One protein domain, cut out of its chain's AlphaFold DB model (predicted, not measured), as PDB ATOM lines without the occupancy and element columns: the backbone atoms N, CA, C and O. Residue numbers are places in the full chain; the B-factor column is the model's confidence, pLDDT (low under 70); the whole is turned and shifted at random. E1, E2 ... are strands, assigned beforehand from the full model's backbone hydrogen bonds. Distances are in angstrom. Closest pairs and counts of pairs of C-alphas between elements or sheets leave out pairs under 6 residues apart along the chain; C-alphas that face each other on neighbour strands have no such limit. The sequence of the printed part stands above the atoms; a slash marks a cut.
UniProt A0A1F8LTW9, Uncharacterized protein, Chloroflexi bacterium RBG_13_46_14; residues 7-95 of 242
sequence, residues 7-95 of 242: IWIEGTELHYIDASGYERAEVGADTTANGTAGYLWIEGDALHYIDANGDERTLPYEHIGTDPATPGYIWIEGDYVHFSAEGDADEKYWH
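This is residues 7 to 95 of the 242 residues of an uncharacterized protein of Chloroflexi bacterium RBG_13_46_14 (UniProt A0A1F8LTW9). Three small antiparallel sheets stand like three sides of a triangle round a shared core, with a long loop running round the far side of the last one. The four-stranded sheet E4, E7, E6, E5 is strongly twisted and curled, and faces both E1 to E3 and E8 to E10, with strands crossed; the corner between those two three-stranded sheets is loose. The printed part has 89 residues with no named helix and ten named strands, E1 to E10 in chain order, and is all strand. It is compact, with a radius of gyration of the C-alphas of 12.6 A, and flat, spanning 36 by 31 by 16 A.

E1, residues 7 to 10, E2, residues 13 to 17, and E3, residues 23 to 27, form a meander, each strand the antiparallel neighbour of the one before. N 8 and O 15 are 2.9 A apart, and N 16 and O 24 are 2.9 A apart, within hydrogen-bond range. E3 runs on into E4, residues 29 to 34, across a break of 1 residue, at 70 degrees. E5, residues 40 to 43, E6, residues 46 to 50, and E7, residues 55 to 59, are a second meander; with E4 beside E7 they make a Greek key, its first strand the antiparallel neighbour of its fourth. Within hydrogen-bond range are N 48 and O 41 at 2.8 A, N 57 and O 49 at 2.8 A, and N 29 and O 58 at 2.8 A. E8, residues 74 to 77, E9, residues 80 to 84, and E10, residues 91 to 94, are a third meander, with N 82 and O 75 at 2.8 A and N 83 and O 92 at 2.8 A. The three sheets form a stack of sheets, face to face in turn. The strands of the four-stranded sheet stand at 67 degrees to those of the first sheet; the closest C-alphas of E2 and E6 are those of Leu 14 and Tyr 49, 7.6 A apart. They stand at 85 degrees to those of the last; the closest C-alphas of E7 and E10 are those of Leu 59 and Trp 94, 7.1 A apart. E2 and E9 are apart, but only just, at 8.1 A.

E1 begins at C-alpha 7, (-6.568, 32.622, -3.862). E2 is 13.3 A long, E3 14.0 A, E4 12.8 A, E6 13.4 A, E7 13.2 A and E9 13.2 A. E10 ends at C-alpha 94, (3.185, 25.470, -6.956).

The C-alphas farthest apart, those of Asn 53 and Thr 66, are 35.8 A apart. The link E7 to E8, residues 60 to 73, is long; its residues 62 to 63 pair antiparallel with 92 to 93 of E10. The printed part has no cut, and no printed residue has a pLDDT under 70.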
ATOM      1  N   ILE A   7      -6.761  33.187  -2.520       97.00
ATOM      2  CA  ILE A   7      -6.568  32.622  -3.862       97.00
ATOM      3  C   ILE A   7      -7.807  32.973  -4.690       97.00
ATOM      4  O   ILE A   7      -8.929  32.860  -4.188       97.00
ATOM      5  N   TRP A   8      -7.624  33.421  -5.930       97.81
ATOM      6  CA  TRP A   8      -8.718  33.706  -6.860       97.81
ATOM      7  C   TRP A   8      -8.269  33.546  -8.311       97.81
ATOM      8  O   TRP A   8      -7.085  33.447  -8.600       97.81
ATOM      9  N   ILE A   9      -9.232  33.513  -9.227       98.31
ATOM     10  CA  ILE A   9      -8.984  33.436 -10.670       98.31
ATOM     11  C   ILE A   9      -9.336  34.798 -11.268       98.31
ATOM     12  O   ILE A   9     -10.431  35.312 -11.020       98.31
ATOM     13  N   GLU A  10      -8.424  35.383 -12.040       97.88
ATOM     14  CA  GLU A  10      -8.631  36.639 -12.765       97.88
ATOM     15  C   GLU A  10      -8.098  36.495 -14.196       97.88
ATOM     16  O   GLU A  10      -6.963  36.095 -14.431       97.88
ATOM     17  N   GLY A  11      -8.952  36.765 -15.189       98.31
ATOM     18  CA  GLY A  11      -8.592  36.543 -16.590       98.31
ATOM     19  C   GLY A  11      -8.197  35.087 -16.861       98.31
ATOM     20  O   GLY A  11      -8.998  34.178 -16.651       98.31
ATOM     21  N   THR A  12      -6.975  34.882 -17.354       98.25
ATOM     22  CA  THR A  12      -6.399  33.561 -17.666       98.25
ATOM     23  C   THR A  12      -5.491  33.015 -16.566       98.25
ATOM     24  O   THR A  12      -4.841  31.995 -16.780       98.25
ATOM     25  N   GLU A  13      -5.389  33.704 -15.430       97.94
ATOM     26  CA  GLU A  13      -4.378  33.465 -14.401       97.94
ATOM     27  C   GLU A  13      -5.018  33.004 -13.085       97.94
ATOM     28  O   GLU A  13      -6.138  33.394 -12.732       97.94
ATOM     29  N   LEU A  14      -4.278  32.185 -12.333       97.62
ATOM     30  CA  LEU A  14      -4.559  31.928 -10.923       97.62
ATOM     31  C   LEU A  14      -3.720  32.895 -10.087       97.62
ATOM     32  O   LEU A  14      -2.496  32.905 -10.194       97.62
ATOM     33  N   HIS A  15      -4.384  33.685  -9.252       97.12
ATOM     34  CA  HIS A  15      -3.769  34.675  -8.382       97.12
ATOM     35  C   HIS A  15      -3.795  34.215  -6.929       97.12
ATOM     36  O   HIS A  15      -4.735  33.546  -6.484       97.12
ATOM     37  N   TYR A  16      -2.804  34.647  -6.155       96.50
ATOM     38  CA  TYR A  16      -2.826  34.520  -4.706       96.50
ATOM     39  C   TYR A  16      -2.069  35.641  -3.995       96.50
ATOM     40  O   TYR A  16      -1.219  36.307  -4.582       96.50
ATOM     41  N   ILE A  17      -2.386  35.853  -2.713       96.38
ATOM     42  CA  ILE A  17      -1.585  36.696  -1.820       96.38
ATOM     43  C   ILE A  17      -0.720  35.805  -0.935       96.38
ATOM     44  O   ILE A  17      -1.249  35.072  -0.092       96.38
ATOM     45  N   ASP A  18       0.595  35.909  -1.103       95.88
ATOM     46  CA  ASP A  18       1.572  35.164  -0.312       95.88
ATOM     47  C   ASP A  18       1.570  35.572   1.174       95.88
ATOM     48  O   ASP A  18       0.905  36.529   1.599       95.88
ATOM     49  N   ALA A  19       2.315  34.838   2.005       94.56
ATOM     50  CA  ALA A  19       2.408  35.117   3.439       94.56
ATOM     51  C   ALA A  19       2.986  36.514   3.745       94.56
ATOM     52  O   ALA A  19       2.716  37.075   4.813       94.56
ATOM     53  N   SER A  20       3.749  37.086   2.810       94.94
ATOM     54  CA  SER A  20       4.339  38.424   2.899       94.94
ATOM     55  C   SER A  20       3.379  39.540   2.463       94.94
ATOM     56  O   SER A  20       3.662  40.720   2.691       94.94
ATOM     57  N   GLY A  21       2.220  39.196   1.896       94.56
ATOM     58  CA  GLY A  21       1.216  40.148   1.431       94.56
ATOM     59  C   GLY A  21       1.417  40.623  -0.008       94.56
ATOM     60  O   GLY A  21       0.762  41.593  -0.398       94.56
ATOM     61  N   TYR A  22       2.300  39.986  -0.780       94.56
ATOM     62  CA  TYR A  22       2.455  40.278  -2.200       94.56
ATOM     63  C   TYR A  22       1.502  39.434  -3.033       94.56
ATOM     64  O   TYR A  22       1.247  38.267  -2.744       94.56
ATOM     65  N   GLU A  23       0.983  40.054  -4.085       95.75
ATOM     66  CA  GLU A  23       0.203  39.369  -5.100       95.75
ATOM     67  C   GLU A  23       1.123  38.634  -6.076       95.75
ATOM     68  O   GLU A  23       2.128  39.184  -6.537       95.75
ATOM     69  N   ARG A  24       0.754  37.392  -6.378       95.56
ATOM     70  CA  ARG A  24       1.417  36.484  -7.315       95.56
ATOM     71  C   ARG A  24       0.376  35.963  -8.300       95.56
ATOM     72  O   ARG A  24      -0.776  35.786  -7.909       95.56
ATOM     73  N   ALA A  25       0.776  35.709  -9.543       96.00
ATOM     74  CA  ALA A  25      -0.106  35.193 -10.584       96.00
ATOM     75  C   ALA A  25       0.662  34.347 -11.611       96.00
ATOM     76  O   ALA A  25       1.820  34.650 -11.909       96.00
ATOM     77  N   GLU A  26       0.017  33.314 -12.162       96.19
ATOM     78  CA  GLU A  26       0.544  32.542 -13.298       96.19
ATOM     79  C   GLU A  26      -0.570  31.985 -14.188       96.19
ATOM     80  O   GLU A  26      -1.640  31.568 -13.724       96.19
ATOM     81  N   VAL A  27      -0.279  31.930 -15.488       97.19
ATOM     82  CA  VAL A  27      -1.105  31.250 -16.485       97.19
ATOM     83  C   VAL A  27      -0.770  29.759 -16.483       97.19
ATOM     84  O   VAL A  27       0.347  29.365 -16.802       97.19
ATOM     85  N   GLY A  28      -1.765  28.924 -16.198       96.88
ATOM     86  CA  GLY A  28      -1.637  27.474 -16.298       96.88
ATOM     87  C   GLY A  28      -1.695  26.990 -17.748       96.88
ATOM     88  O   GLY A  28      -2.223  27.669 -18.641       96.88
ATOM     89  N   ALA A  29      -1.186  25.783 -17.979       97.50
ATOM     90  CA  ALA A  29      -1.250  25.116 -19.269       97.50
ATOM     91  C   ALA A  29      -2.701  24.745 -19.608       97.50
ATOM     92  O   ALA A  29      -3.385  24.108 -18.811       97.50
ATOM     93  N   ASP A  30      -3.158  25.141 -20.797       98.19
ATOM     94  CA  ASP A  30      -4.487  24.816 -21.325       98.19
ATOM     95  C   ASP A  30      -4.601  23.305 -21.588       98.19
ATOM     96  O   ASP A  30      -3.795  22.725 -22.325       98.19
ATOM     97  N   THR A  31      -5.593  22.661 -20.975       98.19
ATOM     98  CA  THR A  31      -5.824  21.216 -21.110       98.19
ATOM     99  C   THR A  31      -6.732  20.868 -22.292       98.19
ATOM    100  O   THR A  31      -6.969  19.688 -22.560       98.19
ATOM    101  N   THR A  32      -7.220  21.869 -23.033       98.00
ATOM    102  CA  THR A  32      -8.244  21.807 -24.094       98.00
ATOM    103  C   THR A  32      -9.643  21.402 -23.625       98.00
ATOM    104  O   THR A  32     -10.553  21.256 -24.447       98.00
ATOM    105  N   ALA A  33      -9.824  21.199 -22.321       98.31
ATOM    106  CA  ALA A  33     -11.126  20.997 -21.711       98.31
ATOM    107  C   ALA A  33     -11.762  22.344 -21.338       98.31
ATOM    108  O   ALA A  33     -11.103  23.381 -21.276       98.31
ATOM    109  N   ASN A  34     -13.074  22.330 -21.106       98.38
ATOM    110  CA  ASN A  34     -13.842  23.530 -20.798       98.38
ATOM    111  C   ASN A  34     -14.791  23.287 -19.628       98.38
ATOM    112  O   ASN A  34     -15.343  22.194 -19.468       98.38
ATOM    113  N   GLY A  35     -15.051  24.341 -18.859       98.00
ATOM    114  CA  GLY A  35     -15.909  24.294 -17.684       98.00
ATOM    115  C   GLY A  35     -16.599  25.621 -17.386       98.00
ATOM    116  O   GLY A  35     -16.683  26.521 -18.219       98.00
ATOM    117  N   THR A  36     -17.136  25.738 -16.173       98.38
ATOM    118  CA  THR A  36     -17.663  27.017 -15.675       98.38
ATOM    119  C   THR A  36     -16.517  27.804 -15.055       98.38
ATOM    120  O   THR A  36     -15.801  27.245 -14.236       98.38
ATOM    121  N   ALA A  37     -16.347  29.074 -15.425       98.50
ATOM    122  CA  ALA A  37     -15.294  29.935 -14.887       98.50
ATOM    123  C   ALA A  37     -15.310  30.013 -13.350       98.50
ATOM    124  O   ALA A  37     -16.379  30.026 -12.730       98.50
ATOM    125  N   GLY A  38     -14.124  30.117 -12.744       97.25
ATOM    126  CA  GLY A  38     -13.964  30.370 -11.309       97.25
ATOM    127  C   GLY A  38     -13.883  29.121 -10.423       97.25
ATOM    128  O   GLY A  38     -13.892  29.251  -9.200       97.25
ATOM    129  N   TYR A  39     -13.815  27.923 -11.005       98.31
ATOM    130  CA  TYR A  39     -13.594  26.683 -10.255       98.31
ATOM    131  C   TYR A  39     -12.098  26.414 -10.084       98.31
ATOM    132  O   TYR A  39     -11.336  26.634 -11.016       98.31
ATOM    133  N   LEU A  40     -11.714  25.906  -8.913       98.12
ATOM    134  CA  LEU A  40     -10.362  25.480  -8.539       98.12
ATOM    135  C   LEU A  40     -10.481  24.125  -7.831       98.12
ATOM    136  O   LEU A  40     -11.307  23.986  -6.925       98.12
ATOM    137  N   TRP A  41      -9.703  23.130  -8.248       98.00
ATOM    138  CA  TRP A  41      -9.712  21.791  -7.655       98.00
ATOM    139  C   TRP A  41      -8.366  21.087  -7.825       98.00
ATOM    140  O   TRP A  41      -7.483  21.555  -8.537       98.00
ATOM    141  N   ILE A  42      -8.221  19.955  -7.141       96.88
ATOM    142  CA  ILE A  42      -7.088  19.039  -7.284       96.88
ATOM    143  C   ILE A  42      -7.598  17.828  -8.063       96.88
ATOM    144  O   ILE A  42      -8.645  17.282  -7.707       96.88
ATOM    145  N   GLU A  43      -6.882  17.416  -9.106       96.00
ATOM    146  CA  GLU A  43      -7.148  16.173  -9.836       96.00
ATOM    147  C   GLU A  43      -5.840  15.395  -9.996       96.00
ATOM    148  O   GLU A  43      -4.866  15.877 -10.579       96.00
ATOM    149  N   GLY A  44      -5.802  14.182  -9.439       94.44
ATOM    150  CA  GLY A  44      -4.570  13.403  -9.364       94.44
ATOM    151  C   GLY A  44      -3.484  14.161  -8.597       94.44
ATOM    152  O   GLY A  44      -3.606  14.356  -7.387       94.44
ATOM    153  N   ASP A  45      -2.449  14.581  -9.324       93.94
ATOM    154  CA  ASP A  45      -1.247  15.220  -8.782       93.94
ATOM    155  C   ASP A  45      -1.146  16.714  -9.092       93.94
ATOM    156  O   ASP A  45      -0.168  17.342  -8.698       93.94
ATOM    157  N   ALA A  46      -2.128  17.280  -9.793       95.25
ATOM    158  CA  ALA A  46      -2.062  18.647 -10.279       95.25
ATOM    159  C   ALA A  46      -3.176  19.526  -9.703       95.25
ATOM    160  O   ALA A  46      -4.251  19.058  -9.311       95.25
ATOM    161  N   LEU A  47      -2.904  20.830  -9.692       97.00
ATOM    162  CA  LEU A  47      -3.874  21.866  -9.372       97.00
ATOM    163  C   LEU A  47      -4.524  22.357 -10.670       97.00
ATOM    164  O   LEU A  47      -3.830  22.770 -11.601       97.00
ATOM    165  N   HIS A  48      -5.851  22.307 -10.726       98.25
ATOM    166  CA  HIS A  48      -6.647  22.665 -11.895       98.25
ATOM    167  C   HIS A  48      -7.539  23.865 -11.602       98.25
ATOM    168  O   HIS A  48      -8.072  23.997 -10.499       98.25
ATOM    169  N   TYR A  49      -7.768  24.709 -12.603       98.56
ATOM    170  CA  TYR A  49      -8.765  25.767 -12.524       98.56
ATOM    171  C   TYR A  49      -9.457  26.029 -13.862       98.56
ATOM    172  O   TYR A  49      -8.897  25.754 -14.919       98.56
ATOM    173  N   ILE A  50     -10.679  26.572 -13.824       98.75
ATOM    174  CA  ILE A  50     -11.349  27.096 -15.022       98.75
ATOM    175  C   ILE A  50     -11.188  28.610 -15.062       98.75
ATOM    176  O   ILE A  50     -11.678  29.317 -14.173       98.75
ATOM    177  N   ASP A  51     -10.547  29.101 -16.114       98.69
ATOM    178  CA  ASP A  51     -10.291  30.521 -16.307       98.69
ATOM    179  C   ASP A  51     -11.555  31.331 -16.670       98.69
ATOM    180  O   ASP A  51     -12.659  30.796 -16.802       98.69
ATOM    181  N   ALA A  52     -11.416  32.651 -16.825       98.38
ATOM    182  CA  ALA A  52     -12.536  33.538 -17.144       98.38
ATOM    183  C   ALA A  52     -13.179  33.274 -18.521       98.38
ATOM    184  O   ALA A  52     -14.328  33.667 -18.736       98.38
ATOM    185  N   ASN A  53     -12.469  32.614 -19.442       98.38
ATOM    186  CA  ASN A  53     -12.990  32.225 -20.753       98.38
ATOM    187  C   ASN A  53     -13.729  30.879 -20.707       98.38
ATOM    188  O   ASN A  53     -14.435  30.538 -21.659       98.38
ATOM    189  N   GLY A  54     -13.623  30.145 -19.598       98.38
ATOM    190  CA  GLY A  54     -14.180  28.807 -19.462       98.38
ATOM    191  C   GLY A  54     -13.218  27.709 -19.907       98.38
ATOM    192  O   GLY A  54     -13.672  26.578 -20.081       98.38
ATOM    193  N   ASP A  55     -11.935  28.013 -20.108       98.62
ATOM    194  CA  ASP A  55     -10.910  27.030 -20.459       98.62
ATOM    195  C   ASP A  55     -10.322  26.420 -19.180       98.62
ATOM    196  O   ASP A  55     -10.043  27.121 -18.203       98.62
ATOM    197  N   GLU A  56     -10.160  25.100 -19.172       98.69
ATOM    198  CA  GLU A  56      -9.497  24.396 -18.082       98.69
ATOM    199  C   GLU A  56      -7.978  24.518 -18.202       98.69
ATOM    200  O   GLU A  56      -7.383  24.289 -19.257       98.69
ATOM    201  N   ARG A  57      -7.346  24.859 -17.081       98.56
ATOM    202  CA  ARG A  57      -5.906  25.034 -16.958       98.56
ATOM    203  C   ARG A  57      -5.357  24.177 -15.836       98.56
ATOM    204  O   ARG A  57      -6.015  23.982 -14.817       98.56
ATOM    205  N   THR A  58      -4.124  23.723 -16.012       97.94
ATOM    206  CA  THR A  58      -3.356  22.999 -14.998       97.94
ATOM    207  C   THR A  58      -2.058  23.742 -14.693       97.94
ATOM    208  O   THR A  58      -1.457  24.340 -15.589       97.94
ATOM    209  N   LEU A  59      -1.638  23.752 -13.430       96.00
ATOM    210  CA  LEU A  59      -0.391  24.387 -12.995       96.00
ATOM    211  C   LEU A  59       0.712  23.343 -12.795       96.00
ATOM    212  O   LEU A  59       0.416  22.215 -12.384       96.00
ATOM    213  N   PRO A  60       1.981  23.694 -13.082       93.88
ATOM    214  CA  PRO A  60       3.100  22.833 -12.734       93.88
ATOM    215  C   PRO A  60       3.173  22.666 -11.214       93.88
ATOM    216  O   PRO A  60       2.729  23.529 -10.457       93.88
ATOM    217  N   TYR A  61       3.743  21.552 -10.771       93.25
ATOM    218  CA  TYR A  61       3.921  21.276  -9.355       93.25
ATOM    219  C   TYR A  61       5.265  20.612  -9.094       93.25
ATOM    220  O   TYR A  61       5.813  19.904  -9.942       93.25
ATOM    221  N   GLU A  62       5.744  20.795  -7.874       93.12
ATOM    222  CA  GLU A  62       6.900  20.105  -7.326       93.12
ATOM    223  C   GLU A  62       6.482  19.281  -6.103       93.12
ATOM    224  O   GLU A  62       5.514  19.594  -5.408       93.12
ATOM    225  N   HIS A  63       7.187  18.175  -5.865       91.94
ATOM    226  CA  HIS A  63       6.872  17.219  -4.803       91.94
ATOM    227  C   HIS A  63       7.801  17.447  -3.602       91.94
ATOM    228  O   HIS A  63       9.016  17.285  -3.735       91.94
ATOM    229  N   ILE A  64       7.252  17.753  -2.417       88.38
ATOM    230  CA  ILE A  64       8.033  17.965  -1.176       88.38
ATOM    231  C   ILE A  64       8.110  16.653  -0.392       88.38
ATOM    232  O   ILE A  64       7.779  16.561   0.784       88.38
ATOM    233  N   GLY A  65       8.563  15.598  -1.062       81.44
ATOM    234  CA  GLY A  65       8.680  14.279  -0.450       81.44
ATOM    235  C   GLY A  65       7.383  13.730   0.165       81.44
ATOM    236  O   GLY A  65       6.286  14.242  -0.009       81.44
ATOM    237  N   THR A  66       7.535  12.640   0.915       79.12
ATOM    238  CA  THR A  66       6.413  11.938   1.542       79.12
ATOM    239  C   THR A  66       6.085  12.548   2.907       79.12
ATOM    240  O   THR A  66       6.553  12.038   3.933       79.12
ATOM    241  N   ASP A  67       5.311  13.629   2.938       80.44
ATOM    242  CA  ASP A  67       4.595  14.046   4.149       80.44
ATOM    243  C   ASP A  67       3.124  13.635   3.999       80.44
ATOM    244  O   ASP A  67       2.424  14.191   3.151       80.44
ATOM    245  N   PRO A  68       2.647  12.610   4.734       71.38
ATOM    246  CA  PRO A  68       1.278  12.144   4.594       71.38
ATOM    247  C   PRO A  68       0.303  13.221   5.079       71.38
ATOM    248  O   PRO A  68      -0.022  13.313   6.268       71.38
ATOM    249  N   ALA A  69      -0.217  13.997   4.136       80.12
ATOM    250  CA  ALA A  69      -1.293  14.937   4.361       80.12
ATOM    251  C   ALA A  69      -2.651  14.221   4.277       80.12
ATOM    252  O   ALA A  69      -2.773  13.051   3.917       80.12
ATOM    253  N   THR A  70      -3.730  14.910   4.646       89.94
ATOM    254  CA  THR A  70      -5.064  14.441   4.238       89.94
ATOM    255  C   THR A  70      -5.273  14.899   2.796       89.94
ATOM    256  O   THR A  70      -5.062  16.086   2.566       89.94
ATOM    257  N   PRO A  71      -5.681  14.044   1.841       92.81
ATOM    258  CA  PRO A  71      -5.910  14.455   0.453       92.81
ATOM    259  C   PRO A  71      -6.933  15.585   0.302       92.81
ATOM    260  O   PRO A  71      -7.904  15.649   1.064       92.81
ATOM    261  N   GLY A  72      -6.755  16.421  -0.722       93.19
ATOM    262  CA  GLY A  72      -7.759  17.386  -1.174       93.19
ATOM    263  C   GLY A  72      -7.753  18.736  -0.450       93.19
ATOM    264  O   GLY A  72      -8.773  19.428  -0.459       93.19
ATOM    265  N   TYR A  73      -6.649  19.112   0.195       95.12
ATOM    266  CA  TYR A  73      -6.487  20.426   0.821       95.12
ATOM    267  C   TYR A  73      -5.607  21.316  -0.046       95.12
ATOM    268  O   TYR A  73      -4.661  20.839  -0.659       95.12
ATOM    269  N   ILE A  74      -5.918  22.612  -0.058       96.44
ATOM    270  CA  ILE A  74      -5.119  23.671  -0.679       96.44
ATOM    271  C   ILE A  74      -4.857  24.711   0.410       96.44
ATOM    272  O   ILE A  74      -5.789  25.103   1.123       96.44
ATOM    273  N   TRP A  75      -3.614  25.152   0.558       95.94
ATOM    274  CA  TRP A  75      -3.235  26.209   1.490       95.94
ATOM    275  C   TRP A  75      -2.077  27.039   0.937       95.94
ATOM    276  O   TRP A  75      -1.464  26.691  -0.063       95.94
ATOM    277  N   ILE A  76      -1.806  28.171   1.578       95.56
ATOM    278  CA  ILE A  76      -0.645  29.010   1.271       95.56
ATOM    279  C   ILE A  76       0.313  28.924   2.448       95.56
ATOM    280  O   ILE A  76      -0.096  29.139   3.595       95.56
ATOM    281  N   GLU A  77       1.575  28.637   2.159       94.75
ATOM    282  CA  GLU A  77       2.666  28.643   3.125       94.75
ATOM    283  C   GLU A  77       3.883  29.345   2.511       94.75
ATOM    284  O   GLU A  77       4.318  29.038   1.405       94.75
ATOM    285  N   GLY A  78       4.414  30.345   3.220       94.50
ATOM    286  CA  GLY A  78       5.485  31.185   2.686       94.50
ATOM    287  C   GLY A  78       5.076  31.872   1.379       94.50
ATOM    288  O   GLY A  78       4.075  32.593   1.344       94.50
ATOM    289  N   ASP A  79       5.862  31.629   0.332       94.94
ATOM    290  CA  ASP A  79       5.678  32.183  -1.010       94.94
ATOM    291  C   ASP A  79       5.004  31.187  -1.975       94.94
ATOM    292  O   ASP A  79       4.940  31.442  -3.174       94.94
ATOM    293  N   TYR A  80       4.492  30.064  -1.459       95.06
ATOM    294  CA  TYR A  80       4.041  28.923  -2.249       95.06
ATOM    295  C   TYR A  80       2.562  28.604  -1.998       95.06
ATOM    296  O   TYR A  80       2.029  28.790  -0.896       95.06
ATOM    297  N   VAL A  81       1.898  28.062  -3.019       96.06
ATOM    298  CA  VAL A  81       0.601  27.394  -2.874       96.06
ATOM    299  C   VAL A  81       0.857  25.908  -2.716       96.06
ATOM    300  O   VAL A  81       1.347  25.257  -3.632       96.06
ATOM    301  N   HIS A  82       0.496  25.372  -1.563       96.00
ATOM    302  CA  HIS A  82       0.622  23.962  -1.250       96.00
ATOM    303  C   HIS A  82      -0.712  23.254  -1.451       96.00
ATOM    304  O   HIS A  82      -1.788  23.829  -1.245       96.00
ATOM    305  N   PHE A  83      -0.649  21.986  -1.832       95.50
ATOM    306  CA  PHE A  83      -1.815  21.133  -1.925       95.50
ATOM    307  C   PHE A  83      -1.476  19.669  -1.653       95.50
ATOM    308  O   PHE A  83      -0.361  19.210  -1.888       95.50
ATOM    309  N   SER A  84      -2.460  18.924  -1.159       95.19
ATOM    310  CA  SER A  84      -2.338  17.485  -0.931       95.19
ATOM    311  C   SER A  84      -3.035  16.713  -2.046       95.19
ATOM    312  O   SER A  84      -4.261  16.777  -2.199       95.19
ATOM    313  N   ALA A  85      -2.244  15.989  -2.834       91.94
ATOM    314  CA  ALA A  85      -2.734  15.274  -4.006       91.94
ATOM    315  C   ALA A  85      -3.776  14.202  -3.651       91.94
ATOM    316  O   ALA A  85      -3.778  13.621  -2.561       91.94
ATOM    317  N   GLU A  86      -4.693  13.939  -4.587       89.75
ATOM    318  CA  GLU A  86      -5.797  12.998  -4.369       89.75
ATOM    319  C   GLU A  86      -5.304  11.540  -4.336       89.75
ATOM    320  O   GLU A  86      -5.863  10.705  -3.621       89.75
ATOM    321  N   GLY A  87      -4.258  11.231  -5.112       82.81
ATOM    322  CA  GLY A  87      -3.810   9.859  -5.366       82.81
ATOM    323  C   GLY A  87      -2.920   9.248  -4.281       82.81
ATOM    324  O   GLY A  87      -3.085   8.073  -3.949       82.81
ATOM    325  N   ASP A  88      -1.982  10.026  -3.747       86.81
ATOM    326  CA  ASP A  88      -0.920   9.569  -2.837       86.81
ATOM    327  C   ASP A  88      -0.976  10.238  -1.455       86.81
ATOM    328  O   ASP A  88      -0.391   9.713  -0.507       86.81
ATOM    329  N   ALA A  89      -1.770  11.308  -1.315       86.25
ATOM    330  CA  ALA A  89      -1.807  12.172  -0.138       86.25
ATOM    331  C   ALA A  89      -0.479  12.893   0.147       86.25
ATOM    332  O   ALA A  89      -0.315  13.431   1.245       86.25
ATOM    333  N   ASP A  90       0.437  12.905  -0.820       91.56
ATOM    334  CA  ASP A  90       1.711  13.589  -0.692       91.56
ATOM    335  C   ASP A  90       1.514  15.100  -0.879       91.56
ATOM    336  O   ASP A  90       0.630  15.571  -1.612       91.56
ATOM    337  N   GLU A  91       2.347  15.862  -0.181       93.94
ATOM    338  CA  GLU A  91       2.371  17.313  -0.252       93.94
ATOM    339  C   GLU A  91       3.113  17.794  -1.502       93.94
ATOM    340  O   GLU A  91       4.252  17.412  -1.795       93.94
ATOM    341  N   LYS A  92       2.442  18.667  -2.250       94.06
ATOM    342  CA  LYS A  92       2.938  19.272  -3.482       94.06
ATOM    343  C   LYS A  92       2.789  20.774  -3.375       94.06
ATOM    344  O   LYS A  92       1.956  21.274  -2.619       94.06
ATOM    345  N   TYR A  93       3.587  21.495  -4.138       94.50
ATOM    346  CA  TYR A  93       3.523  22.945  -4.164       94.50
ATOM    347  C   TYR A  93       3.661  23.481  -5.575       94.50
ATOM    348  O   TYR A  93       4.233  22.846  -6.460       94.50
ATOM    349  N   TRP A  94       3.108  24.668  -5.755       94.19
ATOM    350  CA  TRP A  94       3.185  25.470  -6.956       94.19
ATOM    351  C   TRP A  94       3.634  26.890  -6.576       94.19
ATOM    352  O   TRP A  94       3.220  27.432  -5.546       94.19
ATOM    353  N   HIS A  95       4.473  27.496  -7.416       87.62
ATOM    354  CA  HIS A  95       4.882  28.895  -7.322       87.62
ATOM    355  C   HIS A  95       5.198  29.489  -8.691       87.62
ATOM    356  O   HIS A  95       5.414  28.779  -9.666       87.62
TER     357      HIS A  95